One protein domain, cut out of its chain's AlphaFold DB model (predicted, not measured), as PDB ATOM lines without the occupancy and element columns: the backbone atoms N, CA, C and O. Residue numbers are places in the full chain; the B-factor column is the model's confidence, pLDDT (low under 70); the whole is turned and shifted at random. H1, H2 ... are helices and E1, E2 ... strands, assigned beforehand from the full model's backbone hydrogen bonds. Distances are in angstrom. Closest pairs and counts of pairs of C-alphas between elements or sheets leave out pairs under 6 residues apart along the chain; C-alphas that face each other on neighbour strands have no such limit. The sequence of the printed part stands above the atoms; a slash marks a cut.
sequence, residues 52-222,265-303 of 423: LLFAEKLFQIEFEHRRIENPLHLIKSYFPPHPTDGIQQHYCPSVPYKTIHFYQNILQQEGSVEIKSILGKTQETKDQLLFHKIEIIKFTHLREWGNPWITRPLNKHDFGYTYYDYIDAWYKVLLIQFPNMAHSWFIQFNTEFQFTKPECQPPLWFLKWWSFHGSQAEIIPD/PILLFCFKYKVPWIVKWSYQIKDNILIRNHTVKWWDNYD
ATOM      1  N   LEU A  52      37.437 -43.069  81.301       88.38
ATOM      2  CA  LEU A  52      36.906 -41.748  80.976       88.38
ATOM      3  C   LEU A  52      36.702 -40.942  82.263       88.38
ATOM      4  O   LEU A  52      35.938 -41.348  83.129       88.38
ATOM      5  N   LEU A  53      37.359 -39.787  82.363       88.12
ATOM      6  CA  LEU A  53      37.211 -38.868  83.495       88.12
ATOM      7  C   LEU A  53      36.192 -37.784  83.242       88.12
ATOM      8  O   LEU A  53      35.377 -37.458  84.102       88.12
ATOM      9  N   PHE A  54      36.318 -37.157  82.080       89.75
ATOM     10  CA  PHE A  54      35.626 -35.920  81.807       89.75
ATOM     11  C   PHE A  54      35.366 -35.782  80.318       89.75
ATOM     12  O   PHE A  54      36.258 -35.997  79.499       89.75
ATOM     13  N   ALA A  55      34.146 -35.379  79.982       93.44
ATOM     14  CA  ALA A  55      33.725 -35.069  78.629       93.44
ATOM     15  C   ALA A  55      33.492 -33.554  78.518       93.44
ATOM     16  O   ALA A  55      32.475 -33.024  78.967       93.44
ATOM     17  N   GLU A  56      34.455 -32.844  77.933       94.00
ATOM     18  CA  GLU A  56      34.391 -31.402  77.710       94.00
ATOM     19  C   GLU A  56      33.589 -31.105  76.445       94.00
ATOM     20  O   GLU A  56      34.031 -31.385  75.332       94.00
ATOM     21  N   LYS A  57      32.404 -30.510  76.594       94.56
ATOM     22  CA  LYS A  57      31.652 -29.982  75.450       94.56
ATOM     23  C   LYS A  57      32.346 -28.718  74.951       94.56
ATOM     24  O   LYS A  57      32.378 -27.726  75.675       94.56
ATOM     25  N   LEU A  58      32.883 -28.752  73.736       93.44
ATOM     26  CA  LEU A  58      33.639 -27.631  73.181       93.44
ATOM     27  C   LEU A  58      32.724 -26.613  72.513       93.44
ATOM     28  O   LEU A  58      32.692 -25.454  72.913       93.44
ATOM     29  N   PHE A  59      31.984 -27.042  71.494       91.88
ATOM     30  CA  PHE A  59      31.085 -26.180  70.732       91.88
ATOM     31  C   PHE A  59      30.062 -27.001  69.947       91.88
ATOM     32  O   PHE A  59      30.237 -28.201  69.717       91.88
ATOM     33  N   GLN A  60      28.986 -26.331  69.537       93.56
ATOM     34  CA  GLN A  60      28.030 -26.877  68.579       93.56
ATOM     35  C   GLN A  60      28.613 -26.799  67.169       93.56
ATOM     36  O   GLN A  60      29.194 -25.788  66.785       93.56
ATOM     37  N   ILE A  61      28.459 -27.876  66.410       93.88
ATOM     38  CA  ILE A  61      28.951 -27.990  65.041       93.88
ATOM     39  C   ILE A  61      28.057 -27.148  64.130       93.88
ATOM     40  O   ILE A  61      26.830 -27.322  64.097       93.88
ATOM     41  N   GLU A  62      28.694 -26.250  63.381       93.19
ATOM     42  CA  GLU A  62      28.020 -25.368  62.431       93.19
ATOM     43  C   GLU A  62      27.349 -26.173  61.323       93.19
ATOM     44  O   GLU A  62      27.774 -27.281  60.977       93.19
ATOM     45  N   PHE A  63      26.273 -25.617  60.769       92.81
ATOM     46  CA  PHE A  63      25.400 -26.324  59.836       92.81
ATOM     47  C   PHE A  63      26.159 -26.897  58.629       92.81
ATOM     48  O   PHE A  63      25.942 -28.054  58.263       92.81
ATOM     49  N   GLU A  64      27.089 -26.130  58.059       92.88
ATOM     50  CA  GLU A  64      27.926 -26.522  56.924       92.88
ATOM     51  C   GLU A  64      28.845 -27.717  57.216       92.88
ATOM     52  O   GLU A  64      29.195 -28.464  56.302       92.88
ATOM     53  N   HIS A  65      29.185 -27.950  58.487       92.00
ATOM     54  CA  HIS A  65      30.076 -29.025  58.914       92.00
ATOM     55  C   HIS A  65      29.342 -30.238  59.505       92.00
ATOM     56  O   HIS A  65      29.983 -31.245  59.802       92.00
ATOM     57  N   ARG A  66      28.004 -30.212  59.624       88.88
ATOM     58  CA  ARG A  66      27.214 -31.314  60.226       88.88
ATOM     59  C   ARG A  66      27.310 -32.650  59.496       88.88
ATOM     60  O   ARG A  66      27.009 -33.682  60.080       88.88
ATOM     61  N   ARG A  67      27.704 -32.642  58.220       90.31
ATOM     62  CA  ARG A  67      27.912 -33.869  57.431       90.31
ATOM     63  C   ARG A  67      29.256 -34.545  57.719       90.31
ATOM     64  O   ARG A  67      29.504 -35.629  57.206       90.31
ATOM     65  N   ILE A  68      30.145 -33.900  58.476       90.50
ATOM     66  CA  ILE A  68      31.450 -34.458  58.827       90.50
ATOM     67  C   ILE A  68      31.280 -35.344  60.061       90.50
ATOM     68  O   ILE A  68      31.196 -34.853  61.183       90.50
ATOM     69  N   GLU A  69      31.255 -36.656  59.846       88.94
ATOM     70  CA  GLU A  69      31.101 -37.644  60.923       88.94
ATOM     71  C   GLU A  69      32.424 -37.964  61.627       88.94
ATOM     72  O   GLU A  69      32.435 -38.292  62.811       88.94
ATOM     73  N   ASN A  70      33.555 -37.847  60.920       90.25
ATOM     74  CA  ASN A  70      34.873 -38.095  61.497       90.25
ATOM     75  C   ASN A  70      35.369 -36.849  62.262       90.25
ATOM     76  O   ASN A  70      35.663 -35.826  61.626       90.25
ATOM     77  N   PRO A  71      35.562 -36.925  63.595       90.81
ATOM     78  CA  PRO A  71      36.021 -35.786  64.386       90.81
ATOM     79  C   PRO A  71      37.376 -35.225  63.932       90.81
ATOM     80  O   PRO A  71      37.597 -34.019  64.014       90.81
ATOM     81  N   LEU A  72      38.276 -36.057  63.397       87.44
ATOM     82  CA  LEU A  72      39.611 -35.638  62.943       87.44
ATOM     83  C   LEU A  72      39.576 -34.845  61.644       87.44
ATOM     84  O   LEU A  72      40.451 -34.020  61.385       87.44
ATOM     85  N   HIS A  73      38.569 -35.088  60.809       89.12
ATOM     86  CA  HIS A  73      38.332 -34.252  59.640       89.12
ATOM     87  C   HIS A  73      37.726 -32.917  60.065       89.12
ATOM     88  O   HIS A  73      38.170 -31.874  59.591       89.12
ATOM     89  N   LEU A  74      36.791 -32.943  61.019       91.44
ATOM     90  CA  LEU A  74      36.132 -31.747  61.534       91.44
ATOM     91  C   LEU A  74      37.123 -30.780  62.195       91.44
ATOM     92  O   LEU A  74      37.103 -29.580  61.927       91.44
ATOM     93  N   ILE A  75      38.022 -31.291  63.039       90.19
ATOM     94  CA  ILE A  75      38.940 -30.443  63.813       90.19
ATOM     95  C   ILE A  75      39.915 -29.663  62.933       90.19
ATOM     96  O   ILE A  75      40.400 -28.622  63.363       90.19
ATOM     97  N   LYS A  76      40.179 -30.111  61.696       86.62
ATOM     98  CA  LYS A  76      41.042 -29.378  60.758       86.62
ATOM     99  C   LYS A  76      40.411 -28.053  60.330       86.62
ATOM    100  O   LYS A  76      41.146 -27.107  60.068       86.62
ATOM    101  N   SER A  77      39.079 -27.977  60.311       87.50
ATOM    102  CA  SER A  77      38.334 -26.755  59.993       87.50
ATOM    103  C   SER A  77      38.275 -25.782  61.173       87.50
ATOM    104  O   SER A  77      38.372 -24.576  60.975       87.50
ATOM    105  N   TYR A  78      38.128 -26.290  62.401       88.75
ATOM    106  CA  TYR A  78      37.938 -25.455  63.600       88.75
ATOM    107  C   TYR A  78      39.237 -25.069  64.306       88.75
ATOM    108  O   TYR A  78      39.320 -24.016  64.935       88.75
ATOM    109  N   PHE A  79      40.252 -25.920  64.213       89.31
ATOM    110  CA  PHE A  79      41.556 -25.719  64.824       89.31
ATOM    111  C   PHE A  79      42.627 -25.836  63.741       89.31
ATOM    112  O   PHE A  79      43.337 -26.834  63.701       89.31
ATOM    113  N   PRO A  80      42.754 -24.886  62.806       86.31
ATOM    114  CA  PRO A  80      43.833 -24.950  61.830       86.31
ATOM    115  C   PRO A  80      45.209 -24.870  62.527       86.31
ATOM    116  O   PRO A  80      45.320 -24.303  63.621       86.31
ATOM    117  N   PRO A  81      46.274 -25.425  61.917       87.94
ATOM    118  CA  PRO A  81      47.644 -25.181  62.355       87.94
ATOM    119  C   PRO A  81      47.915 -23.683  62.512       87.94
ATOM    120  O   PRO A  81      47.559 -22.885  61.643       87.94
ATOM    121  N   HIS A  82      48.530 -23.291  63.625       86.50
ATOM    122  CA  HIS A  82      48.812 -21.888  63.892       86.50
ATOM    123  C   HIS A  82      49.878 -21.357  62.913       86.50
ATOM    124  O   HIS A  82      50.871 -22.043  62.665       86.50
ATOM    125  N   PRO A  83      49.719 -20.140  62.357       83.12
ATOM    126  CA  PRO A  83      50.560 -19.649  61.261       83.12
ATOM    127  C   PRO A  83      52.038 -19.466  61.630       83.12
ATOM    128  O   PRO A  83      52.890 -19.485  60.748       83.12
ATOM    129  N   THR A  84      52.353 -19.271  62.912       79.12
ATOM    130  CA  THR A  84      53.728 -18.990  63.361       79.12
ATOM    131  C   THR A  84      54.565 -20.248  63.587       79.12
ATOM    132  O   THR A  84      55.746 -20.249  63.260       79.12
ATOM    133  N   ASP A  85      53.985 -21.299  64.169       79.12
ATOM    134  CA  ASP A  85      54.719 -22.500  64.595       79.12
ATOM    135  C   ASP A  85      54.231 -23.786  63.907       79.12
ATOM    136  O   ASP A  85      54.809 -24.851  64.116       79.12
ATOM    137  N   GLY A  86      53.183 -23.707  63.081       84.12
ATOM    138  CA  GLY A  86      52.591 -24.856  62.401       84.12
ATOM    139  C   GLY A  86      51.927 -25.858  63.348       84.12
ATOM    140  O   GLY A  86      51.519 -26.930  62.900       84.12
ATOM    141  N   ILE A  87      51.800 -25.542  64.642       86.44
ATOM    142  CA  ILE A  87      51.198 -26.442  65.624       86.44
ATOM    143  C   ILE A  87      49.696 -26.200  65.682       86.44
ATOM    144  O   ILE A  87      49.221 -25.072  65.834       86.44
ATOM    145  N   GLN A  88      48.939 -27.289  65.596       89.31
ATOM    146  CA  GLN A  88      47.496 -27.274  65.776       89.31
ATOM    147  C   GLN A  88      47.138 -26.921  67.224       89.31
ATOM    148  O   GLN A  88      47.455 -27.651  68.163       89.31
ATOM    149  N   GLN A  89      46.466 -25.785  67.409       90.56
ATOM    150  CA  GLN A  89      46.016 -25.341  68.726       90.56
ATOM    151  C   GLN A  89      44.661 -25.977  68.997       90.56
ATOM    152  O   GLN A  89      43.640 -25.534  68.481       90.56
ATOM    153  N   HIS A  90      44.624 -27.025  69.813       92.44
ATOM    154  CA  HIS A  90      43.377 -27.695  70.186       92.44
ATOM    155  C   HIS A  90      42.578 -26.907  71.237       92.44
ATOM    156  O   HIS A  90      42.033 -27.454  72.186       92.44
ATOM    157  N   TYR A  91      42.519 -25.592  71.107       90.81
ATOM    158  CA  TYR A  91      41.672 -24.688  71.873       90.81
ATOM    159  C   TYR A  91      41.543 -23.399  71.071       90.81
ATOM    160  O   TYR A  91      42.396 -23.095  70.243       90.81
ATOM    161  N   CYS A  92      40.487 -22.631  71.322       83.56
ATOM    162  CA  CYS A  92      40.364 -21.302  70.742       83.56
ATOM    163  C   CYS A  92      41.194 -20.327  71.592       83.56
ATOM    164  O   CYS A  92      40.834 -20.096  72.753       83.56
ATOM    165  N   PRO A  93      42.329 -19.798  71.097       77.50
ATOM    166  CA  PRO A  93      43.052 -18.775  71.829       77.50
ATOM    167  C   PRO A  93      42.231 -17.481  71.797       77.50
ATOM    168  O   PRO A  93      41.862 -16.996  70.732       77.50
ATOM    169  N   SER A  94      41.975 -16.884  72.963       80.00
ATOM    170  CA  SER A  94      41.378 -15.540  73.038       80.00
ATOM    171  C   SER A  94      42.311 -14.461  72.483       80.00
ATOM    172  O   SER A  94      41.865 -13.380  72.110       80.00
ATOM    173  N   VAL A  95      43.613 -14.758  72.432       87.06
ATOM    174  CA  VAL A  95      44.663 -13.868  71.948       87.06
ATOM    175  C   VAL A  95      45.618 -14.672  71.058       87.06
ATOM    176  O   VAL A  95      46.194 -15.640  71.556       87.06
ATOM    177  N   PRO A  96      45.834 -14.292  69.782       86.44
ATOM    178  CA  PRO A  96      46.543 -15.131  68.810       86.44
ATOM    179  C   PRO A  96      47.943 -15.589  69.239       86.44
ATOM    180  O   PRO A  96      48.301 -16.738  69.019       86.44
ATOM    181  N   TYR A  97      48.725 -14.734  69.906       87.44
ATOM    182  CA  TYR A  97      50.096 -15.081  70.303       87.44
ATOM    183  C   TYR A  97      50.180 -16.086  71.466       87.44
ATOM    184  O   TYR A  97      51.260 -16.606  71.747       87.44
ATOM    185  N   LYS A  98      49.072 -16.371  72.165       91.56
ATOM    186  CA  LYS A  98      49.043 -17.324  73.284       91.56
ATOM    187  C   LYS A  98      48.922 -18.756  72.766       91.56
ATOM    188  O   LYS A  98      47.875 -19.386  72.902       91.56
ATOM    189  N   THR A  99      49.993 -19.237  72.142       92.31
ATOM    190  CA  THR A  99      50.111 -20.595  71.594       92.31
ATOM    191  C   THR A  99      50.468 -21.626  72.670       92.31
ATOM    192  O   THR A  99      50.828 -21.286  73.797       92.31
ATOM    193  N   ILE A 100      50.441 -22.920  72.326       92.50
ATOM    194  CA  ILE A 100      50.945 -23.995  73.198       92.50
ATOM    195  C   ILE A 100      52.377 -23.697  73.655       92.50
ATOM    196  O   ILE A 100      52.681 -23.868  74.832       92.50
ATOM    197  N   HIS A 101      53.239 -23.198  72.764       91.88
ATOM    198  CA  HIS A 101      54.610 -22.830  73.115       91.88
ATOM    199  C   HIS A 101      54.669 -21.687  74.129       91.88
ATOM    200  O   HIS A 101      55.506 -21.721  75.028       91.88
ATOM    201  N   PHE A 102      53.795 -20.682  74.020       93.94
ATOM    202  CA  PHE A 102      53.686 -19.621  75.025       93.94
ATOM    203  C   PHE A 102      53.399 -20.220  76.411       93.94
ATOM    204  O   PHE A 102      54.146 -19.979  77.358       93.94
ATOM    205  N   TYR A 103      52.395 -21.093  76.510       95.69
ATOM    206  CA  TYR A 103      52.036 -21.758  77.764       95.69
ATOM    207  C   TYR A 103      53.123 -22.709  78.287       95.69
ATOM    208  O   TYR A 103      53.439 -22.701  79.476       95.69
ATOM    209  N   GLN A 104      53.748 -23.493  77.410       95.31
ATOM    210  CA  GLN A 104      54.859 -24.366  77.780       95.31
ATOM    211  C   GLN A 104      56.031 -23.562  78.364       95.31
ATOM    212  O   GLN A 104      56.567 -23.934  79.409       95.31
ATOM    213  N   ASN A 105      56.385 -22.438  77.734       95.69
ATOM    214  CA  ASN A 105      57.459 -21.562  78.200       95.69
ATOM    215  C   ASN A 105      57.146 -20.942  79.567       95.69
ATOM    216  O   ASN A 105      58.055 -20.819  80.384       95.69
ATOM    217  N   ILE A 106      55.883 -20.601  79.849       97.62
ATOM    218  CA  ILE A 106      55.472 -20.110  81.173       97.62
ATOM    219  C   ILE A 106      55.783 -21.152  82.253       97.62
ATOM    220  O   ILE A 106      56.437 -20.833  83.247       97.62
ATOM    221  N   LEU A 107      55.352 -22.405  82.060       98.00
ATOM    222  CA  LEU A 107      55.556 -23.450  83.068       98.00
ATOM    223  C   LEU A 107      57.039 -23.788  83.268       98.00
ATOM    224  O   LEU A 107      57.460 -24.044  84.400       98.00
ATOM    225  N   GLN A 108      57.821 -23.768  82.185       96.38
ATOM    226  CA  GLN A 108      59.269 -23.978  82.227       96.38
ATOM    227  C   GLN A 108      59.992 -22.817  82.923       96.38
ATOM    228  O   GLN A 108      60.835 -23.059  83.784       96.38
ATOM    229  N   GLN A 109      59.647 -21.564  82.607       96.88
ATOM    230  CA  GLN A 109      60.259 -20.376  83.210       96.88
ATOM    231  C   GLN A 109      59.962 -20.271  84.709       96.88
ATOM    232  O   GLN A 109      60.850 -19.946  85.493       96.88
ATOM    233  N   GLU A 110      58.735 -20.583  85.127       96.88
ATOM    234  CA  GLU A 110      58.368 -20.624  86.546       96.88
ATOM    235  C   GLU A 110      58.994 -21.827  87.281       96.88
ATOM    236  O   GLU A 110      58.884 -21.939  88.505       96.88
ATOM    237  N   GLY A 111      59.652 -22.744  86.559       96.62
ATOM    238  CA  GLY A 111      60.220 -23.976  87.107       96.62
ATOM    239  C   GLY A 111      59.156 -24.873  87.736       96.62
ATOM    240  O   GLY A 111      59.439 -25.578  88.701       96.62
ATOM    241  N   SER A 112      57.915 -24.782  87.255       97.75
ATOM    242  CA  SER A 112      56.776 -25.524  87.802       97.75
ATOM    243  C   SER A 112      56.752 -26.965  87.315       97.75
ATOM    244  O   SER A 112      56.361 -27.865  88.059       97.75
ATOM    245  N   VAL A 113      57.194 -27.189  86.074       97.75
ATOM    246  CA  VAL A 113      57.236 -28.513  85.457       97.75
ATOM    247  C   VAL A 113      58.491 -28.700  84.612       97.75
ATOM    248  O   VAL A 113      59.041 -27.740  84.071       97.75
ATOM    249  N   GLU A 114      58.887 -29.954  84.424       96.88
ATOM    250  CA  GLU A 114      59.825 -30.364  83.382       96.88
ATOM    251  C   GLU A 114      59.082 -31.214  82.346       96.88
ATOM    252  O   GLU A 114      58.441 -32.205  82.698       96.88
ATOM    253  N   ILE A 115      59.155 -30.830  81.068       95.69
ATOM    254  CA  ILE A 115      58.527 -31.568  79.965       95.69
ATOM    255  C   ILE A 115      59.618 -32.202  79.110       95.69
ATOM    256  O   ILE A 115      60.502 -31.508  78.611       95.69
ATOM    257  N   LYS A 116      59.534 -33.521  78.933       94.75
ATOM    258  CA  LYS A 116      60.464 -34.331  78.143       94.75
ATOM    259  C   LYS A 116      59.720 -35.012  77.005       94.75
ATOM    260  O   LYS A 116      58.730 -35.706  77.227       94.75
ATOM    261  N   SER A 117      60.232 -34.853  75.794       92.19
ATOM    262  CA  SER A 117      59.790 -35.605  74.621       92.19
ATOM    263  C   SER A 117      60.430 -36.990  74.646       92.19
ATOM    264  O   SER A 117      61.655 -37.110  74.661       92.19
ATOM    265  N   ILE A 118      59.612 -38.041  74.686       91.31
ATOM    266  CA  ILE A 118      60.106 -39.417  74.713       91.31
ATOM    267  C   ILE A 118      60.058 -39.982  73.302       91.31
ATOM    268  O   ILE A 118      58.988 -40.227  72.747       91.31
ATOM    269  N   LEU A 119      61.248 -40.172  72.734       87.88
ATOM    270  CA  LEU A 119      61.427 -40.724  71.397       87.88
ATOM    271  C   LEU A 119      61.589 -42.246  71.437       87.88
ATOM    272  O   LEU A 119      62.163 -42.806  72.389       87.88
ATOM    273  N   GLY A 120      61.106 -42.887  70.378       82.50
ATOM    274  CA  GLY A 120      61.299 -44.296  70.101       82.50
ATOM    275  C   GLY A 120      62.760 -44.610  69.813       82.50
ATOM    276  O   GLY A 120      63.566 -43.755  69.431       82.50
ATOM    277  N   LYS A 121      63.130 -45.846  70.131       79.12
ATOM    278  CA  LYS A 121      64.530 -46.295  70.183       79.12
ATOM    279  C   LYS A 121      64.760 -47.606  69.453       79.12
ATOM    280  O   LYS A 121      65.912 -48.030  69.353       79.12
ATOM    281  N   THR A 122      63.682 -48.245  69.004       79.88
ATOM    282  CA  THR A 122      63.750 -49.409  68.121       79.88
ATOM    283  C   THR A 122      64.096 -48.943  66.716       79.88
ATOM    284  O   THR A 122      64.086 -47.744  66.434       79.88
ATOM    285  N   GLN A 123      64.454 -49.875  65.840       76.25
ATOM    286  CA  GLN A 123      64.811 -49.527  64.471       76.25
ATOM    287  C   GLN A 123      63.597 -48.968  63.704       76.25
ATOM    288  O   GLN A 123      63.779 -48.090  62.864       76.25
ATOM    289  N   GLU A 124      62.381 -49.417  64.037       75.56
ATOM    290  CA  GLU A 124      61.114 -48.992  63.425       75.56
ATOM    291  C   GLU A 124      60.623 -47.638  63.954       75.56
ATOM    292  O   GLU A 124      60.071 -46.845  63.201       75.56
ATOM    293  N   THR A 125      60.839 -47.356  65.244       76.69
ATOM    294  CA  THR A 125      60.314 -46.154  65.927       76.69
ATOM    295  C   THR A 125      61.383 -45.095  66.189       76.69
ATOM    296  O   THR A 125      61.161 -44.139  66.938       76.69
ATOM    297  N   LYS A 126      62.582 -45.267  65.627       80.44
ATOM    298  CA  LYS A 126      63.724 -44.399  65.908       80.44
ATOM    299  C   LYS A 126      63.383 -42.942  65.599       80.44
ATOM    300  O   LYS A 126      62.917 -42.628  64.510       80.44
ATOM    301  N   ASP A 127      63.638 -42.066  66.566       80.75
ATOM    302  CA  ASP A 127      63.395 -40.620  66.474       80.75
ATOM    303  C   ASP A 127      61.907 -40.229  66.325       80.75
ATOM    304  O   ASP A 127      61.576 -39.043  66.281       80.75
ATOM    305  N   GLN A 128      60.985 -41.199  66.342       85.25
ATOM    306  CA  GLN A 128      59.552 -40.948  66.412       85.25
ATOM    307  C   GLN A 128      59.173 -40.532  67.831       85.25
ATOM    308  O   GLN A 128      59.485 -41.217  68.805       85.25
ATOM    309  N   LEU A 129      58.458 -39.418  67.962       86.94
ATOM    310  CA  LEU A 129      57.889 -39.002  69.236       86.94
ATOM    311  C   LEU A 129      56.759 -39.954  69.644       86.94
ATOM    312  O   LEU A 129      55.745 -40.034  68.959       86.94
ATOM    313  N   LEU A 130      56.933 -40.653  70.766       87.56
ATOM    314  CA  LEU A 130      55.945 -41.605  71.278       87.56
ATOM    315  C   LEU A 130      54.956 -40.915  72.219       87.56
ATOM    316  O   LEU A 130      53.744 -41.028  72.070       87.56
ATOM    317  N   PHE A 131      55.478 -40.177  73.195       92.12
ATOM    318  CA  PHE A 131      54.678 -39.484  74.200       92.12
ATOM    319  C   PHE A 131      55.475 -38.347  74.840       92.12
ATOM    320  O   PHE A 131      56.699 -38.264  74.700       92.12
ATOM    321  N   HIS A 132      54.780 -37.469  75.562       94.56
ATOM    322  CA  HIS A 132      55.429 -36.490  76.427       94.56
ATOM    323  C   HIS A 132      55.383 -36.952  77.877       94.56
ATOM    324  O   HIS A 132      54.381 -37.471  78.363       94.56
ATOM    325  N   LYS A 133      56.483 -36.737  78.591       95.50
ATOM    326  CA  LYS A 133      56.567 -36.885  80.039       95.50
ATOM    327  C   LYS A 133      56.535 -35.500  80.667       95.50
ATOM    328  O   LYS A 133      57.333 -34.651  80.284       95.50
ATOM    329  N   ILE A 134      55.654 -35.294  81.638       97.25
ATOM    330  CA  ILE A 134      55.596 -34.081  82.452       97.25
ATOM    331  C   ILE A 134      55.879 -34.434  83.913       97.25
ATOM    332  O   ILE A 134      55.201 -35.261  84.526       97.25
ATOM    333  N   GLU A 135      56.923 -33.823  84.466       96.50
ATOM    334  CA  GLU A 135      57.248 -33.901  85.885       96.50
ATOM    335  C   GLU A 135      56.800 -32.626  86.586       96.50
ATOM    336  O   GLU A 135      57.252 -31.540  86.241       96.50
ATOM    337  N   ILE A 136      55.936 -32.756  87.588       96.94
ATOM    338  CA  ILE A 136      55.457 -31.638  88.399       96.94
ATOM    339  C   ILE A 136      56.451 -31.377  89.531       96.94
ATOM    340  O   ILE A 136      56.655 -32.240  90.387       96.94
ATOM    341  N   ILE A 137      57.053 -30.190  89.541       96.44
ATOM    342  CA  ILE A 137      58.131 -29.804  90.464       96.44
ATOM    343  C   ILE A 137      57.593 -28.953  91.614       96.44
ATOM    344  O   ILE A 137      57.909 -29.218  92.771       96.44
ATOM    345  N   LYS A 138      56.792 -27.932  91.298       96.25
ATOM    346  CA  LYS A 138      56.207 -26.987  92.261       96.25
ATOM    347  C   LYS A 138      55.060 -26.202  91.622       96.25
ATOM    348  O   LYS A 138      54.809 -26.316  90.423       96.25
ATOM    349  N   PHE A 139      54.411 -25.368  92.419       96.81
ATOM    350  CA  PHE A 139      53.373 -24.440  91.999       96.81
ATOM    351  C   PHE A 139      53.783 -23.009  92.328       96.81
ATOM    352  O   PHE A 139      54.285 -22.734  93.414       96.81
ATOM    353  N   THR A 140      53.512 -22.087  91.411       96.06
ATOM    354  CA  THR A 140      53.574 -20.656  91.703       96.06
ATOM    355  C   THR A 140      52.246 -20.236  92.324       96.06
ATOM    356  O   THR A 140      51.164 -20.411  91.746       96.06
ATOM    357  N   HIS A 141      52.306 -19.682  93.531       94.75
ATOM    358  CA  HIS A 141      51.111 -19.284  94.271       94.75
ATOM    359  C   HIS A 141      50.729 -17.831  94.011       94.75
ATOM    360  O   HIS A 141      51.586 -16.966  93.861       94.75
ATOM    361  N   LEU A 142      49.430 -17.524  94.097       94.75
ATOM    362  CA  LEU A 142      48.954 -16.138  94.054       94.75
ATOM    363  C   LEU A 142      49.618 -15.266  95.133       94.75
ATOM    364  O   LEU A 142      49.919 -14.108  94.884       94.75
ATOM    365  N   ARG A 143      49.903 -15.829  96.317       92.31
ATOM    366  CA  ARG A 143      50.610 -15.118  97.395       92.31
ATOM    367  C   ARG A 143      52.003 -14.650  96.966       92.31
ATOM    368  O   ARG A 143      52.406 -13.555  97.333       92.31
ATOM    369  N   GLU A 144      52.716 -15.471  96.205       92.56
ATOM    370  CA  GLU A 144      54.041 -15.147  95.662       92.56
ATOM    371  C   GLU A 144      53.935 -14.219  94.448       92.56
ATOM    372  O   GLU A 144      54.846 -13.447  94.159       92.56
ATOM    373  N   TRP A 145      52.814 -14.286  93.728       95.06
ATOM    374  CA  TRP A 145      52.522 -13.392  92.616       95.06
ATOM    375  C   TRP A 145      52.143 -11.976  93.070       95.06
ATOM    376  O   TRP A 145      52.448 -11.002  92.387       95.06
ATOM    377  N   GLY A 146      51.472 -11.858  94.217       93.81
ATOM    378  CA  GLY A 146      50.885 -10.615  94.701       93.81
ATOM    379  C   GLY A 146      49.597 -10.281  93.948       93.81
ATOM    380  O   GLY A 146      48.556 -10.890  94.183       93.81
ATOM    381  N   ASN A 147      49.653  -9.299  93.046       95.19
ATOM    382  CA  ASN A 147      48.499  -8.893  92.240       95.19
ATOM    383  C   ASN A 147      48.412  -9.754  90.960       95.19
ATOM    384  O   ASN A 147      49.327  -9.686  90.139       95.19
ATOM    385  N   PRO A 148      47.320 -10.516  90.740       96.19
ATOM    386  CA  PRO A 148      47.225 -11.485  89.642       96.19
ATOM    387  C   PRO A 148      47.244 -10.858  88.242       96.19
ATOM    388  O   PRO A 148      47.543 -11.555  87.273       96.19
ATOM    389  N   TRP A 149      46.948  -9.560  88.136       94.81
ATOM    390  CA  TRP A 149      46.949  -8.802  86.884       94.81
ATOM    391  C   TRP A 149      48.332  -8.272  86.504       94.81
ATOM    392  O   TRP A 149      48.534  -7.834  85.372       94.81
ATOM    393  N   ILE A 150      49.297  -8.304  87.434       95.62
ATOM    394  CA  ILE A 150      50.669  -7.907  87.127       95.62
ATOM    395  C   ILE A 150      51.248  -8.906  86.134       95.62
ATOM    396  O   ILE A 150      51.270 -10.119  86.363       95.62
ATOM    397  N   THR A 151      51.726  -8.344  85.032       96.50
ATOM    398  CA  THR A 151      52.358  -9.075  83.947       96.50
ATOM    399  C   THR A 151      53.841  -9.264  84.254       96.50
ATOM    400  O   THR A 151      54.540  -8.302  84.575       96.50
ATOM    401  N   ARG A 152      54.329 -10.501  84.141       95.94
ATOM    402  CA  ARG A 152      55.754 -10.845  84.187       95.94
ATOM    403  C   ARG A 152      56.297 -11.010  82.763       95.94
ATOM    404  O   ARG A 152      55.563 -11.491  81.900       95.94
ATOM    405  N   PRO A 153      57.555 -10.629  82.489       96.75
ATOM    406  CA  PRO A 153      58.159 -10.837  81.176       96.75
ATOM    407  C   PRO A 153      58.375 -12.332  80.912       96.75
ATOM    408  O   PRO A 153      58.830 -13.050  81.803       96.75
ATOM    409  N   LEU A 154      58.080 -12.798  79.697       95.88
ATOM    410  CA  LEU A 154      58.373 -14.163  79.262       95.88
ATOM    411  C   LEU A 154      59.638 -14.167  78.399       95.88
ATOM    412  O   LEU A 154      59.757 -13.411  77.437       95.88
ATOM    413  N   ASN A 155      60.598 -15.024  78.732       90.69
ATOM    414  CA  ASN A 155      61.875 -15.098  78.034       90.69
ATOM    415  C   ASN A 155      61.674 -15.404  76.544       90.69
ATOM    416  O   ASN A 155      61.057 -16.409  76.204       90.69
ATOM    417  N   LYS A 156      62.286 -14.593  75.668       85.12
ATOM    418  CA  LYS A 156      62.210 -14.711  74.195       85.12
ATOM    419  C   LYS A 156      60.822 -14.439  73.595       85.12
ATOM    420  O   LYS A 156      60.582 -14.824  72.455       85.12
ATOM    421  N   HIS A 157      59.933 -13.781  74.334       86.56
ATOM    422  CA  HIS A 157      58.649 -13.301  73.825       86.56
ATOM    423  C   HIS A 157      58.539 -11.794  74.039       86.56
ATOM    424  O   HIS A 157      58.974 -11.275  75.064       86.56
ATOM    425  N   ASP A 158      57.903 -11.108  73.093       88.00
ATOM    426  CA  ASP A 158      57.642  -9.664  73.190       88.00
ATOM    427  C   ASP A 158      56.499  -9.339  74.167       88.00
ATOM    428  O   ASP A 158      56.289  -8.190  74.553       88.00
ATOM    429  N   PHE A 159      55.753 -10.365  74.583       88.75
ATOM    430  CA  PHE A 159      54.600 -10.259  75.465       88.75
ATOM    431  C   PHE A 159      54.878 -10.955  76.794       88.75
ATOM    432  O   PHE A 159      55.495 -12.020  76.849       88.75
ATOM    433  N   GLY A 160      54.382 -10.361  77.878       94.88
ATOM    434  CA  GLY A 160      54.407 -10.997  79.187       94.88
ATOM    435  C   GLY A 160      53.185 -11.876  79.459       94.88
ATOM    436  O   GLY A 160      52.292 -12.025  78.624       94.88
ATOM    437  N   TYR A 161      53.149 -12.444  80.661       96.75
ATOM    438  CA  TYR A 161      52.094 -13.329  81.143       96.75
ATOM    439  C   TYR A 161      51.642 -12.943  82.554       96.75
ATOM    440  O   TYR A 161      52.418 -12.443  83.369       96.75
ATOM    441  N   THR A 162      50.363 -13.157  82.830       97.06
ATOM    442  CA  THR A 162      49.718 -12.912  84.126       97.06
ATOM    443  C   THR A 162      49.624 -14.193  84.954       97.06
ATOM    444  O   THR A 162      49.933 -15.290  84.480       97.06
ATOM    445  N   TYR A 163      49.127 -14.087  86.190       97.94
ATOM    446  CA  TYR A 163      48.852 -15.273  87.002       97.94
ATOM    447  C   TYR A 163      47.781 -16.178  86.373       97.94
ATOM    448  O   TYR A 163      47.831 -17.399  86.506       97.94
ATOM    449  N   TYR A 164      46.818 -15.597  85.655       96.75
ATOM    450  CA  TYR A 164      45.785 -16.366  84.961       96.75
ATOM    451  C   TYR A 164      46.353 -17.129  83.765       96.75
ATOM    452  O   TYR A 164      45.997 -18.287  83.569       96.75
ATOM    453  N   ASP A 165      47.303 -16.534  83.041       97.12
ATOM    454  CA  ASP A 165      48.030 -17.230  81.973       97.12
ATOM    455  C   ASP A 165      48.842 -18.406  82.521       97.12
ATOM    456  O   ASP A 165      48.894 -19.464  81.898       97.12
ATOM    457  N   TYR A 166      49.432 -18.249  83.713       98.12
ATOM    458  CA  TYR A 166      50.094 -19.344  84.419       98.12
ATOM    459  C   TYR A 166      49.128 -20.490  84.748       98.12
ATOM    460  O   TYR A 166      49.463 -21.647  84.504       98.12
ATOM    461  N   ILE A 167      47.924 -20.194  85.251       97.81
ATOM    462  CA  ILE A 167      46.903 -21.221  85.511       97.81
ATOM    463  C   ILE A 167      46.482 -21.905  84.207       97.81
ATOM    464  O   ILE A 167      46.455 -23.134  84.150       97.81
ATOM    465  N   ASP A 168      46.180 -21.136  83.159       96.88
ATOM    466  CA  ASP A 168      45.781 -21.682  81.859       96.88
ATOM    467  C   ASP A 168      46.874 -22.567  81.259       96.88
ATOM    468  O   ASP A 168      46.563 -23.602  80.663       96.88
ATOM    469  N   ALA A 169      48.147 -22.234  81.487       97.56
ATOM    470  CA  ALA A 169      49.267 -23.001  80.970       97.56
ATOM    471  C   ALA A 169      49.229 -24.480  81.382       97.56
ATOM    472  O   ALA A 169      49.501 -25.352  80.554       97.56
ATOM    473  N   TRP A 170      48.803 -24.773  82.617       98.06
ATOM    474  CA  TRP A 170      48.636 -26.142  83.118       98.06
ATOM    475  C   TRP A 170      47.635 -26.967  82.304       98.06
ATOM    476  O   TRP A 170      47.821 -28.173  82.146       98.06
ATOM    477  N   TYR A 171      46.585 -26.336  81.777       96.12
ATOM    478  CA  TYR A 171      45.582 -27.005  80.948       96.12
ATOM    479  C   TYR A 171      46.016 -27.052  79.485       96.12
ATOM    480  O   TYR A 171      45.909 -28.092  78.840       96.12
ATOM    481  N   LYS A 172      46.509 -25.929  78.943       95.50
ATOM    482  CA  LYS A 172      46.788 -25.806  77.506       95.50
ATOM    483  C   LYS A 172      47.967 -26.657  77.060       95.50
ATOM    484  O   LYS A 172      47.936 -27.163  75.942       95.50
ATOM    485  N   VAL A 173      48.966 -26.867  77.918       95.56
ATOM    486  CA  VAL A 173      50.123 -27.695  77.553       95.56
ATOM    487  C   VAL A 173      49.724 -29.145  77.269       95.56
ATOM    488  O   VAL A 173      50.228 -29.732  76.320       95.56
ATOM    489  N   LEU A 174      48.748 -29.696  78.000       96.00
ATOM    490  CA  LEU A 174      48.269 -31.069  77.802       96.00
ATOM    491  C   LEU A 174      47.447 -31.255  76.518       96.00
ATOM    492  O   LEU A 174      47.112 -32.383  76.157       96.00
ATOM    493  N   LEU A 175      47.140 -30.168  75.807       94.75
ATOM    494  CA  LEU A 175      46.419 -30.191  74.536       94.75
ATOM    495  C   LEU A 175      47.344 -30.379  73.322       94.75
ATOM    496  O   LEU A 175      46.864 -30.315  72.194       94.75
ATOM    497  N   ILE A 176      48.643 -30.643  73.518       91.94
ATOM    498  CA  ILE A 176      49.478 -31.204  72.444       91.94
ATOM    499  C   ILE A 176      48.904 -32.558  72.043       91.94
ATOM    500  O   ILE A 176      48.507 -33.354  72.896       91.94
ATOM    501  N   GLN A 177      48.864 -32.809  70.738       90.56
ATOM    502  CA  GLN A 177      48.287 -34.014  70.173       90.56
ATOM    503  C   GLN A 177      48.929 -34.345  68.827       90.56
ATOM    504  O   GLN A 177      49.453 -33.474  68.133       90.56
ATOM    505  N   PHE A 178      48.909 -35.628  68.480       86.44
ATOM    506  CA  PHE A 178      49.332 -36.126  67.184       86.44
ATOM    507  C   PHE A 178      48.155 -36.116  66.207       86.44
ATOM    508  O   PHE A 178      47.009 -36.268  66.631       86.44
ATOM    509  N   PRO A 179      48.405 -36.027  64.890       82.31
ATOM    510  CA  PRO A 179      47.333 -36.021  63.892       82.31
ATOM    511  C   PRO A 179      46.375 -37.223  63.958       82.31
ATOM    512  O   PRO A 179      45.244 -37.120  63.490       82.31
ATOM    513  N   ASN A 180      46.817 -38.349  64.526       83.56
ATOM    514  CA  ASN A 180      46.043 -39.582  64.688       83.56
ATOM    515  C   ASN A 180      45.399 -39.748  66.080       83.56
ATOM    516  O   ASN A 180      44.911 -40.827  66.383       83.56
ATOM    517  N   MET A 181      45.424 -38.730  66.946       87.81
ATOM    518  CA  MET A 181      44.933 -38.789  68.336       87.81
ATOM    519  C   MET A 181      45.655 -39.762  69.278       87.81
ATOM    520  O   MET A 181      45.219 -39.955  70.414       87.81
ATOM    521  N   ALA A 182      46.779 -40.348  68.860       87.12
ATOM    522  CA  ALA A 182      47.479 -41.345  69.665       87.12
ATOM    523  C   ALA A 182      48.331 -40.740  70.793       87.12
ATOM    524  O   ALA A 182      48.862 -41.488  71.620       87.12
ATOM    525  N   HIS A 183      48.476 -39.410  70.855       91.25
ATOM    526  CA  HIS A 183      49.349 -38.768  71.831       91.25
ATOM    527  C   HIS A 183      48.922 -39.079  73.261       91.25
ATOM    528  O   HIS A 183      47.739 -39.042  73.604       91.25
ATOM    529  N   SER A 184      49.913 -39.333  74.112       93.81
ATOM    530  CA  SER A 184      49.715 -39.517  75.542       93.81
ATOM    531  C   SER A 184      50.700 -38.701  76.362       93.81
ATOM    532  O   SER A 184      51.785 -38.330  75.907       93.81
ATOM    533  N   TRP A 185      50.290 -38.451  77.599       96.00
ATOM    534  CA  TRP A 185      51.067 -37.770  78.614       96.00
ATOM    535  C   TRP A 185      51.348 -38.718  79.760       96.00
ATOM    536  O   TRP A 185      50.429 -39.177  80.434       96.00
ATOM    537  N   PHE A 186      52.622 -38.972  80.017       96.00
ATOM    538  CA  PHE A 186      53.065 -39.596  81.250       96.00
ATOM    539  C   PHE A 186      53.246 -38.508  82.313       96.00
ATOM    540  O   PHE A 186      54.097 -37.629  82.158       96.00
ATOM    541  N   ILE A 187      52.455 -38.554  83.382       96.00
ATOM    542  CA  ILE A 187      52.466 -37.548  84.446       96.00
ATOM    543  C   ILE A 187      53.042 -38.150  85.720       96.00
ATOM    544  O   ILE A 187      52.646 -39.233  86.151       96.00
ATOM    545  N   GLN A 188      53.954 -37.416  86.354       93.56
ATOM    546  CA  GLN A 188      54.453 -37.751  87.681       93.56
ATOM    547  C   GLN A 188      54.824 -36.511  88.491       93.56
ATOM    548  O   GLN A 188      55.085 -35.442  87.943       93.56
ATOM    549  N   PHE A 189      54.923 -36.675  89.806       93.75
ATOM    550  CA  PHE A 189      55.564 -35.685  90.669       93.75
ATOM    551  C   PHE A 189      57.075 -35.893  90.669       93.75
ATOM    552  O   PHE A 189      57.545 -37.031  90.685       93.75
ATOM    553  N   ASN A 190      57.827 -34.795  90.675       93.31
ATOM    554  CA  ASN A 190      59.277 -34.835  90.775       93.31
ATOM    555  C   ASN A 190      59.710 -35.546  92.069       93.31
ATOM    556  O   ASN A 190      59.021 -35.514  93.093       93.31
ATOM    557  N   THR A 191      60.861 -36.206  92.030       86.38
ATOM    558  CA  THR A 191      61.392 -36.970  93.163       86.38
ATOM    559  C   THR A 191      61.731 -36.060  94.343       86.38
ATOM    560  O   THR A 191      61.590 -36.455  95.488       86.38
ATOM    561  N   GLU A 192      62.090 -34.806  94.127       87.75
ATOM    562  CA  GLU A 192      62.368 -33.857  95.207       87.75
ATOM    563  C   GLU A 192      61.114 -33.119  95.691       87.75
ATOM    564  O   GLU A 192      61.180 -32.341  96.646       87.75
ATOM    565  N   PHE A 193      59.955 -33.384  95.075       87.00
ATOM    566  CA  PHE A 193      58.686 -32.779  95.458       87.00
ATOM    567  C   PHE A 193      58.347 -33.158  96.903       87.00
ATOM    568  O   PHE A 193      58.199 -34.333  97.245       87.00
ATOM    569  N   GLN A 194      58.159 -32.171  97.767       84.38
ATOM    570  CA  GLN A 194      57.828 -32.394  99.173       84.38
ATOM    571  C   GLN A 194      56.545 -31.648  99.479       84.38
ATOM    572  O   GLN A 194      56.586 -30.451  99.714       84.38
ATOM    573  N   PHE A 195      55.407 -32.344  99.509       79.31
ATOM    574  CA  PHE A 195      54.086 -31.711  99.663       79.31
ATOM    575  C   PHE A 195      53.929 -30.890 100.962       79.31
ATOM    576  O   PHE A 195      53.007 -30.092 101.085       79.31
ATOM    577  N   THR A 196      54.825 -31.070 101.939       80.56
ATOM    578  CA  THR A 196      54.898 -30.256 103.159       80.56
ATOM    579  C   THR A 196      55.481 -28.860 102.926       80.56
ATOM    580  O   THR A 196      55.214 -27.968 103.728       80.56
ATOM    581  N   LYS A 197      56.272 -28.656 101.863       87.25
ATOM    582  CA  LYS A 197      56.818 -27.347 101.485       87.25
ATOM    583  C   LYS A 197      55.721 -26.464 100.880       87.25
ATOM    584  O   LYS A 197      54.953 -26.981 100.065       87.25
ATOM    585  N   PRO A 198      55.648 -25.163 101.222       87.75
ATOM    586  CA  PRO A 198      54.617 -24.258 100.713       87.75
ATOM    587  C   PRO A 198      54.473 -24.271  99.188       87.75
ATOM    588  O   PRO A 198      53.367 -24.441  98.698       87.75
ATOM    589  N   GLU A 199      55.578 -24.201  98.448       89.56
ATOM    590  CA  GLU A 199      55.614 -24.192  96.980       89.56
ATOM    591  C   GLU A 199      55.198 -25.528  96.339       89.56
ATOM    592  O   GLU A 199      54.926 -25.605  95.145       89.56
ATOM    593  N   CYS A 200      55.153 -26.614  97.113       89.81
ATOM    594  CA  CYS A 200      54.671 -27.922  96.671       89.81
ATOM    595  C   CYS A 200      53.224 -28.183  97.118       89.81
ATOM    596  O   CYS A 200      52.671 -29.241  96.814       89.81
ATOM    597  N   GLN A 201      52.591 -27.262  97.851       88.81
ATOM    598  CA  GLN A 201      51.181 -27.398  98.187       88.81
ATOM    599  C   GLN A 201      50.353 -27.017  96.958       88.81
ATOM    600  O   GLN A 201      50.442 -25.891  96.489       88.81
ATOM    601  N   PRO A 202      49.514 -27.902  96.405       90.62
ATOM    602  CA  PRO A 202      48.690 -27.547  95.251       90.62
ATOM    603  C   PRO A 202      47.738 -26.384  95.584       90.62
ATOM    604  O   PRO A 202      46.999 -26.468  96.568       90.62
ATOM    605  N   PRO A 203      47.677 -25.312  94.781       92.81
ATOM    606  CA  PRO A 203      46.627 -24.304  94.900       92.81
ATOM    607  C   PRO A 203      45.228 -24.907  94.691       92.81
ATOM    608  O   PRO A 203      45.078 -25.930  94.031       92.81
ATOM    609  N   LEU A 204      44.166 -24.253  95.177       91.44
ATOM    610  CA  LEU A 204      42.798 -24.785  95.031       91.44
ATOM    611  C   LEU A 204      42.354 -24.943  93.569       91.44
ATOM    612  O   LEU A 204      41.620 -25.876  93.257       91.44
ATOM    613  N   TRP A 205      42.824 -24.088  92.654       94.94
ATOM    614  CA  TRP A 205      42.527 -24.249  91.224       94.94
ATOM    615  C   TRP A 205      43.109 -25.553  90.651       94.94
ATOM    616  O   TRP A 205      42.593 -26.062  89.656       94.94
ATOM    617  N   PHE A 206      44.134 -26.136  91.286       95.88
ATOM    618  CA  PHE A 206      44.712 -27.411  90.868       95.88
ATOM    619  C   PHE A 206      43.753 -28.581  91.115       95.88
ATOM    620  O   PHE A 206      43.830 -29.579  90.410       95.88
ATOM    621  N   LEU A 207      42.793 -28.462  92.044       93.62
ATOM    622  CA  LEU A 207      41.724 -29.461  92.194       93.62
ATOM    623  C   LEU A 207      40.854 -29.543  90.944       93.62
ATOM    624  O   LEU A 207      40.470 -30.636  90.532       93.62
ATOM    625  N   LYS A 208      40.590 -28.392  90.310       93.94
ATOM    626  CA  LYS A 208      39.924 -28.371  89.013       93.94
ATOM    627  C   LYS A 208      40.792 -29.115  88.006       93.94
ATOM    628  O   LYS A 208      40.303 -30.079  87.450       93.94
ATOM    629  N   TRP A 209      42.074 -28.786  87.861       96.06
ATOM    630  CA  TRP A 209      42.975 -29.484  86.930       96.06
ATOM    631  C   TRP A 209      43.012 -31.003  87.175       96.06
ATOM    632  O   TRP A 209      42.879 -31.791  86.241       96.06
ATOM    633  N   TRP A 210      43.079 -31.416  88.443       95.50
ATOM    634  CA  TRP A 210      43.043 -32.817  88.858       95.50
ATOM    635  C   TRP A 210      41.751 -33.527  88.436       95.50
ATOM    636  O   TRP A 210      41.793 -34.696  88.080       95.50
ATOM    637  N   SER A 211      40.607 -32.839  88.409       92.00
ATOM    638  CA  SER A 211      39.351 -33.445  87.942       92.00
ATOM    639  C   SER A 211      39.339 -33.778  86.442       92.00
ATOM    640  O   SER A 211      38.619 -34.685  86.039       92.00
ATOM    641  N   PHE A 212      40.157 -33.106  85.622       91.62
ATOM    642  CA  PHE A 212      40.272 -33.398  84.183       91.62
ATOM    643  C   PHE A 212      41.403 -34.383  83.871       91.62
ATOM    644  O   PHE A 212      41.329 -35.119  82.889       91.62
ATOM    645  N   HIS A 213      42.479 -34.354  84.661       94.88
ATOM    646  CA  HIS A 213      43.754 -34.976  84.289       94.88
ATOM    647  C   HIS A 213      44.367 -35.855  85.380       94.88
ATOM    648  O   HIS A 213      45.410 -36.456  85.155       94.88
ATOM    649  N   GLY A 214      43.784 -35.898  86.573       93.69
ATOM    650  CA  GLY A 214      44.331 -36.594  87.729       93.69
ATOM    651  C   GLY A 214      44.061 -38.093  87.725       93.69
ATOM    652  O   GLY A 214      43.061 -38.567  87.186       93.69
ATOM    653  N   SER A 215      44.941 -38.839  88.387       92.06
ATOM    654  CA  SER A 215      44.734 -40.265  88.647       92.06
ATOM    655  C   SER A 215      43.475 -40.503  89.489       92.06
ATOM    656  O   SER A 215      43.137 -39.700  90.366       92.06
ATOM    657  N   GLN A 216      42.812 -41.633  89.254       90.00
ATOM    658  CA  GLN A 216      41.620 -42.058  89.987       90.00
ATOM    659  C   GLN A 216      41.880 -43.350  90.761       90.00
ATOM    660  O   GLN A 216      42.792 -44.115  90.442       90.00
ATOM    661  N   ALA A 217      41.088 -43.610  91.797       87.88
ATOM    662  CA  ALA A 217      41.242 -44.838  92.576       87.88
ATOM    663  C   ALA A 217      40.837 -46.081  91.758       87.88
ATOM    664  O   ALA A 217      41.360 -47.172  91.974       87.88
ATOM    665  N   GLU A 218      39.933 -45.893  90.800       86.56
ATOM    666  CA  GLU A 218      39.314 -46.888  89.931       86.56
ATOM    667  C   GLU A 218      40.315 -47.507  88.955       86.56
ATOM    668  O   GLU A 218      40.212 -48.692  88.645       86.56
ATOM    669  N   ILE A 219      41.311 -46.735  88.506       84.06
ATOM    670  CA  ILE A 219      42.341 -47.234  87.584       84.06
ATOM    671  C   ILE A 219      43.445 -48.019  88.299       84.06
ATOM    672  O   ILE A 219      44.210 -48.726  87.642       84.06
ATOM    673  N   ILE A 220      43.555 -47.906  89.629       84.88
ATOM    674  CA  ILE A 220      44.593 -48.608  90.385       84.88
ATOM    675  C   ILE A 220      44.259 -50.103  90.426       84.88
ATOM    676  O   ILE A 220      43.202 -50.482  90.939       84.88
ATOM    677  N   PRO A 221      45.165 -50.973  89.945       77.19
ATOM    678  CA  PRO A 221      44.906 -52.399  89.889       77.19
ATOM    679  C   PRO A 221      44.759 -52.986  91.293       77.19
ATOM    680  O   PRO A 221      45.576 -52.741  92.186       77.19
ATOM    681  N   ASP A 222      43.736 -53.823  91.453       82.00
ATOM    682  CA  ASP A 222      43.472 -54.586  92.675       82.00
ATOM    683  C   ASP A 222      43.970 -56.032  92.563       82.00
ATOM    684  O   ASP A 222      43.322 -56.992  92.968       82.00
ATOM    685  N   PRO A 265      42.000 -38.165  98.670       92.00
ATOM    686  CA  PRO A 265      43.031 -39.048  99.219       92.00
ATOM    687  C   PRO A 265      43.966 -39.633  98.156       92.00
ATOM    688  O   PRO A 265      45.167 -39.730  98.390       92.00
ATOM    689  N   ILE A 266      43.443 -39.950  96.964       93.12
ATOM    690  CA  ILE A 266      44.246 -40.419  95.825       93.12
ATOM    691  C   ILE A 266      45.287 -39.385  95.382       93.12
ATOM    692  O   ILE A 266      46.432 -39.739  95.111       93.12
ATOM    693  N   LEU A 267      44.932 -38.100  95.383       92.94
ATOM    694  CA  LEU A 267      45.861 -37.025  95.056       92.94
ATOM    695  C   LEU A 267      46.995 -36.962  96.088       92.94
ATOM    696  O   LEU A 267      48.170 -36.951  95.728       92.94
ATOM    697  N   LEU A 268      46.648 -36.999  97.376       90.44
ATOM    698  CA  LEU A 268      47.628 -37.005  98.468       90.44
ATOM    699  C   LEU A 268      48.540 -38.238  98.414       90.44
ATOM    700  O   LEU A 268      49.747 -38.126  98.632       90.44
ATOM    701  N   PHE A 269      47.982 -39.398  98.073       91.44
ATOM    702  CA  PHE A 269      48.728 -40.634  97.872       91.44
ATOM    703  C   PHE A 269      49.725 -40.507  96.712       91.44
ATOM    704  O   PHE A 269      50.910 -40.804  96.880       91.44
ATOM    705  N   CYS A 270      49.281 -39.987  95.561       91.75
ATOM    706  CA  CYS A 270      50.138 -39.727  94.405       91.75
ATOM    707  C   CYS A 270      51.251 -38.722  94.723       91.75
ATOM    708  O   CYS A 270      52.401 -38.961  94.354       91.75
ATOM    709  N   PHE A 271      50.956 -37.643  95.455       88.06
ATOM    710  CA  PHE A 271      51.980 -36.700  95.905       88.06
ATOM    711  C   PHE A 271      53.006 -37.369  96.805       88.06
ATOM    712  O   PHE A 271      54.205 -37.183  96.617       88.06
ATOM    713  N   LYS A 272      52.553 -38.108  97.817       87.31
ATOM    714  CA  LYS A 272      53.428 -38.641  98.857       87.31
ATOM    715  C   LYS A 272      54.329 -39.748  98.324       87.31
ATOM    716  O   LYS A 272      55.520 -39.747  98.620       87.31
ATOM    717  N   TYR A 273      53.779 -40.633  97.497       88.56
ATOM    718  CA  TYR A 273      54.483 -41.816  97.002       88.56
ATOM    719  C   TYR A 273      54.907 -41.725  95.532       88.56
ATOM    720  O   TYR A 273      55.401 -42.705  94.984       88.56
ATOM    721  N   LYS A 274      54.757 -40.552  94.898       88.75
ATOM    722  CA  LYS A 274      55.187 -40.274  93.511       88.75
ATOM    723  C   LYS A 274      54.605 -41.250  92.494       88.75
ATOM    724  O   LYS A 274      55.278 -41.651  91.549       88.75
ATOM    725  N   VAL A 275      53.350 -41.634  92.704       90.44
ATOM    726  CA  VAL A 275      52.648 -42.574  91.829       90.44
ATOM    727  C   VAL A 275      52.391 -41.899  90.479       90.44
ATOM    728  O   VAL A 275      51.670 -40.898  90.461       90.44
ATOM    729  N   PRO A 276      52.955 -42.413  89.372       92.56
ATOM    730  CA  PRO A 276      52.719 -41.871  88.042       92.56
ATOM    731  C   PRO A 276      51.410 -42.391  87.437       92.56
ATOM    732  O   PRO A 276      50.894 -43.439  87.831       92.56
ATOM    733  N   TRP A 277      50.895 -41.681  86.438       94.06
ATOM    734  CA  TRP A 277      49.744 -42.109  85.641       94.06
ATOM    735  C   TRP A 277      49.839 -41.574  84.210       94.06
ATOM    736  O   TRP A 277      50.671 -40.718  83.903       94.06
ATOM    737  N   ILE A 278      48.996 -42.099  83.324       94.06
ATOM    738  CA  ILE A 278      48.897 -41.660  81.933       94.06
ATOM    739  C   ILE A 278      47.614 -40.859  81.744       94.06
ATOM    740  O   ILE A 278      46.556 -41.258  82.228       94.06
ATOM    741  N   VAL A 279      47.708 -39.765  80.993       95.31
ATOM    742  CA  VAL A 279      46.574 -39.000  80.472       95.31
ATOM    743  C   VAL A 279      46.562 -39.097  78.949       95.31
ATOM    744  O   VAL A 279      47.591 -38.937  78.292       95.31
ATOM    745  N   LYS A 280      45.377 -39.313  78.386       94.44
ATOM    746  CA  LYS A 280      45.079 -39.201  76.956       94.44
ATOM    747  C   LYS A 280      43.806 -38.389  76.775       94.44
ATOM    748  O   LYS A 280      42.973 -38.321  77.681       94.44
ATOM    749  N   TRP A 281      43.626 -37.802  75.603       94.69
ATOM    750  CA  TRP A 281      42.340 -37.222  75.247       94.69
ATOM    751  C   TRP A 281      42.034 -37.413  73.764       94.69
ATOM    752  O   TRP A 281      42.940 -37.419  72.933       94.69
ATOM    753  N   SER A 282      40.751 -37.567  73.445       93.56
ATOM    754  CA  SER A 282      40.250 -37.792  72.089       93.56
ATOM    755  C   SER A 282      39.026 -36.927  71.791       93.56
ATOM    756  O   SER A 282      38.447 -36.317  72.693       93.56
ATOM    757  N   TYR A 283      38.652 -36.828  70.516       94.94
ATOM    758  CA  TYR A 283      37.430 -36.146  70.104       94.94
ATOM    759  C   TYR A 283      36.302 -37.141  69.864       94.94
ATOM    760  O   TYR A 283      36.513 -38.213  69.307       94.94
ATOM    761  N   GLN A 284      35.092 -36.726  70.211       94.31
ATOM    762  CA  GLN A 284      33.855 -37.421  69.900       94.31
ATOM    763  C   GLN A 284      32.837 -36.407  69.385       94.31
ATOM    764  O   GLN A 284      32.726 -35.306  69.919       94.31
ATOM    765  N   ILE A 285      32.076 -36.780  68.361       94.69
ATOM    766  CA  ILE A 285      30.904 -36.017  67.931       94.69
ATOM    767  C   ILE A 285      29.673 -36.696  68.522       94.69
ATOM    768  O   ILE A 285      29.477 -37.896  68.346       94.69
ATOM    769  N   LYS A 286      28.849 -35.932  69.238       94.25
ATOM    770  CA  LYS A 286      27.578 -36.410  69.788       94.25
ATOM    771  C   LYS A 286      26.549 -35.291  69.740       94.25
ATOM    772  O   LYS A 286      26.844 -34.184  70.173       94.25
ATOM    773  N   ASP A 287      25.361 -35.570  69.207       92.06
ATOM    774  CA  ASP A 287      24.248 -34.611  69.129       92.06
ATOM    775  C   ASP A 287      24.639 -33.262  68.485       92.06
ATOM    776  O   ASP A 287      24.241 -32.194  68.944       92.06
ATOM    777  N   ASN A 288      25.448 -33.304  67.416       92.25
ATOM    778  CA  ASN A 288      26.045 -32.128  66.760       92.25
ATOM    779  C   ASN A 288      26.913 -31.254  67.686       92.25
ATOM    780  O   ASN A 288      27.074 -30.061  67.442       92.25
ATOM    781  N   ILE A 289      27.480 -31.823  68.746       94.25
ATOM    782  CA  ILE A 289      28.435 -31.166  69.638       94.25
ATOM    783  C   ILE A 289      29.774 -31.877  69.492       94.25
ATOM    784  O   ILE A 289      29.843 -33.107  69.571       94.25
ATOM    785  N   LEU A 290      30.844 -31.102  69.307       95.00
ATOM    786  CA  LEU A 290      32.193 -31.631  69.443       95.00
ATOM    787  C   LEU A 290      32.536 -31.722  70.930       95.00
ATOM    788  O   LEU A 290      32.522 -30.724  71.657       95.00
ATOM    789  N   ILE A 291      32.851 -32.930  71.372       95.44
ATOM    790  CA  ILE A 291      33.222 -33.262  72.741       95.44
ATOM    791  C   ILE A 291      34.690 -33.681  72.753       95.44
ATOM    792  O   ILE A 291      35.138 -34.430  71.884       95.44
ATOM    793  N   ARG A 292      35.444 -33.214  73.745       95.31
ATOM    794  CA  ARG A 292      36.767 -33.733  74.078       95.31
ATOM    795  C   ARG A 292      36.661 -34.653  75.285       95.31
ATOM    796  O   ARG A 292      36.320 -34.216  76.381       95.31
ATOM    797  N   ASN A 293      36.997 -35.916  75.082       95.12
ATOM    798  CA  ASN A 293      37.019 -36.926  76.125       95.12
ATOM    799  C   ASN A 293      38.415 -36.994  76.732       95.12
ATOM    800  O   ASN A 293      39.380 -37.282  76.031       95.12
ATOM    801  N   HIS A 294      38.522 -36.738  78.030       94.62
ATOM    802  CA  HIS A 294      39.739 -36.929  78.803       94.62
ATOM    803  C   HIS A 294      39.705 -38.294  79.467       94.62
ATOM    804  O   HIS A 294      38.766 -38.629  80.188       94.62
ATOM    805  N   THR A 295      40.755 -39.067  79.240       94.38
ATOM    806  CA  THR A 295      40.906 -40.414  79.774       94.38
ATOM    807  C   THR A 295      42.197 -40.521  80.561       94.38
ATOM    808  O   THR A 295      43.208 -39.901  80.215       94.38
ATOM    809  N   VAL A 296      42.177 -41.341  81.603       93.81
ATOM    810  CA  VAL A 296      43.381 -41.716  82.338       93.81
ATOM    811  C   VAL A 296      43.577 -43.204  82.338       93.81
ATOM    812  O   VAL A 296      42.631 -43.985  82.278       93.81
ATOM    813  N   LYS A 297      44.837 -43.592  82.432       90.62
ATOM    814  CA  LYS A 297      45.241 -44.979  82.523       90.62
ATOM    815  C   LYS A 297      46.321 -45.125  83.568       90.62
ATOM    816  O   LYS A 297      47.155 -44.243  83.788       90.62
ATOM    817  N   TRP A 298      46.290 -46.270  84.224       86.19
ATOM    818  CA  TRP A 298      47.308 -46.635  85.180       86.19
ATOM    819  C   TRP A 298      48.636 -46.946  84.497       86.19
ATOM    820  O   TRP A 298      48.673 -47.692  83.519       86.19
ATOM    821  N   TRP A 299      49.729 -46.428  85.054       84.25
ATOM    822  CA  TRP A 299      51.067 -46.857  84.668       84.25
ATOM    823  C   TRP A 299      51.549 -47.952  85.613       84.25
ATOM    824  O   TRP A 299      51.727 -47.708  86.797       84.25
ATOM    825  N   ASP A 300      51.771 -49.164  85.119       74.88
ATOM    826  CA  ASP A 300      52.122 -50.322  85.948       74.88
ATOM    827  C   ASP A 300      53.630 -50.596  86.040       74.88
ATOM    828  O   ASP A 300      54.065 -51.416  86.857       74.88
ATOM    829  N   ASN A 301      54.439 -49.896  85.247       78.31
ATOM    830  CA  ASN A 301      55.877 -50.116  85.163       78.31
ATOM    831  C   ASN A 301      56.660 -49.224  86.140       78.31
ATOM    832  O   ASN A 301      57.380 -48.305  85.744       78.31
ATOM    833  N   TYR A 302      56.483 -49.489  87.435       77.31
ATOM    834  CA  TYR A 302      57.286 -48.927  88.522       77.31
ATOM    835  C   TYR A 302      57.273 -49.857  89.755       77.31
ATOM    836  O   TYR A 302      56.494 -50.815  89.824       77.31
ATOM    837  N   ASP A 303      58.137 -49.588  90.743       76.69
ATOM    838  CA  ASP A 303      58.262 -50.391  91.970       76.69
ATOM    839  C   ASP A 303      57.085 -50.165  92.944       76.69
ATOM    840  O   ASP A 303      57.145 -49.381  93.894       76.69
TER     841      ASP A 303
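What this domain is: This is residues 52 to 222 and 265 to 303 of the 423 residues of an uncharacterized protein of Fagus sylvatica (UniProt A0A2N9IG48). One strongly twisted wall of six strands runs from E1 and the long hairpin E6 and E5 to E4, E3 and E2, and H4 and H5 point end-on at it with their last residues. H2 crosses H4 steeply, H1 lies across E5 and E6, H6 grazes the sheet near the last residue of E4, and H3 lies far out by the start of H4. The 210 printed residues have six named helices and six named strands, in the order E1 H1 H2 E2 E3 H3 H4 E4 H5 H6 E5 E6; the class is mixed, helices and strands, with under half of the residues in named elements. The sheet is mixed, in the order E1 E6 E5 E4 E3 E2. The whole is compact, with a radius of gyration of the C-alphas of 18.0 A and spans of 53 by 47 by 39 A.

How they stand to each other: Start at edge strand E1, residues 52 to 60, antiparallel to E6, residues 289 to 298, with N 56 and O 292 2.8 A apart. E6 and E5, residues 277 to 286, form a hairpin (N 284 to O 291, 2.8 A). E5 is antiparallel to E4, residues 184 to 189 (N 185 to O 279, 2.8 A). E4 is parallel to E3, residues 129 to 136 (N 134 to O 186, 2.9 A), and E3 forms a hairpin with edge strand E2, residues 113 to 119 (N 116 to O 133, 2.8 A). H1, residues 71 to 78, runs across the strands, at 82 degrees to E5 on the local plane; the closest C-alphas are those of Pro 71 and Tyr 283, 5.9 A. H2, residues 100 to 109, touches H4, residues 163 to 175, at a steep tilt of 59 degrees, opposite ways, closest at C-alphas 103 and 169, 4.4 A. H3, residues 142 to 145, and H4 lie between E3 and E4 in a strand-helix-strand unit, two parallel neighbour strands joined through helices, with a right-handed crossover. H5, residues 204 to 213, stands up from the sheet over E6, at a height over the sheet of 12.1 A; the closest C-alphas of H5 and E6 are those of Phe 212 and His 294, 6.5 A apart, and those of H5 and E1 are Phe 212 and Phe 54, 5.8 A apart. H6, residues 265 to 273, only grazes the sheet; C-alphas 189 and 271 are closest, 6.4 A. Each O i to N i+4 pair is within hydrogen-bond range in H2 and H6, against 2 of 4 in H1, 5 of 9 in H4 and 4 of 6 in H5; H3 is too short for one.

Where its parts are: Find C-alpha 52 at (36.906, -41.748, 80.976), where E1 begins its 21.3 A. H4 starts at C-alpha 163, (48.852, -15.273, 87.002), and runs 19.6 A. E5 spans 27.8 A; E6 spans 28.9 A and ends at C-alpha 298, (47.308, -46.635, 85.180).

The domain as a whole: C-alphas 64 and 196 are farthest apart, 53.7 A. Residues 223 to 264 are not printed; C-alphas 222 and 265 are 16.9 A apart across this cut. The links H1 to H2, H3 to H4 and E4 to H5 are long. No printed residue is under 70 in pLDDT.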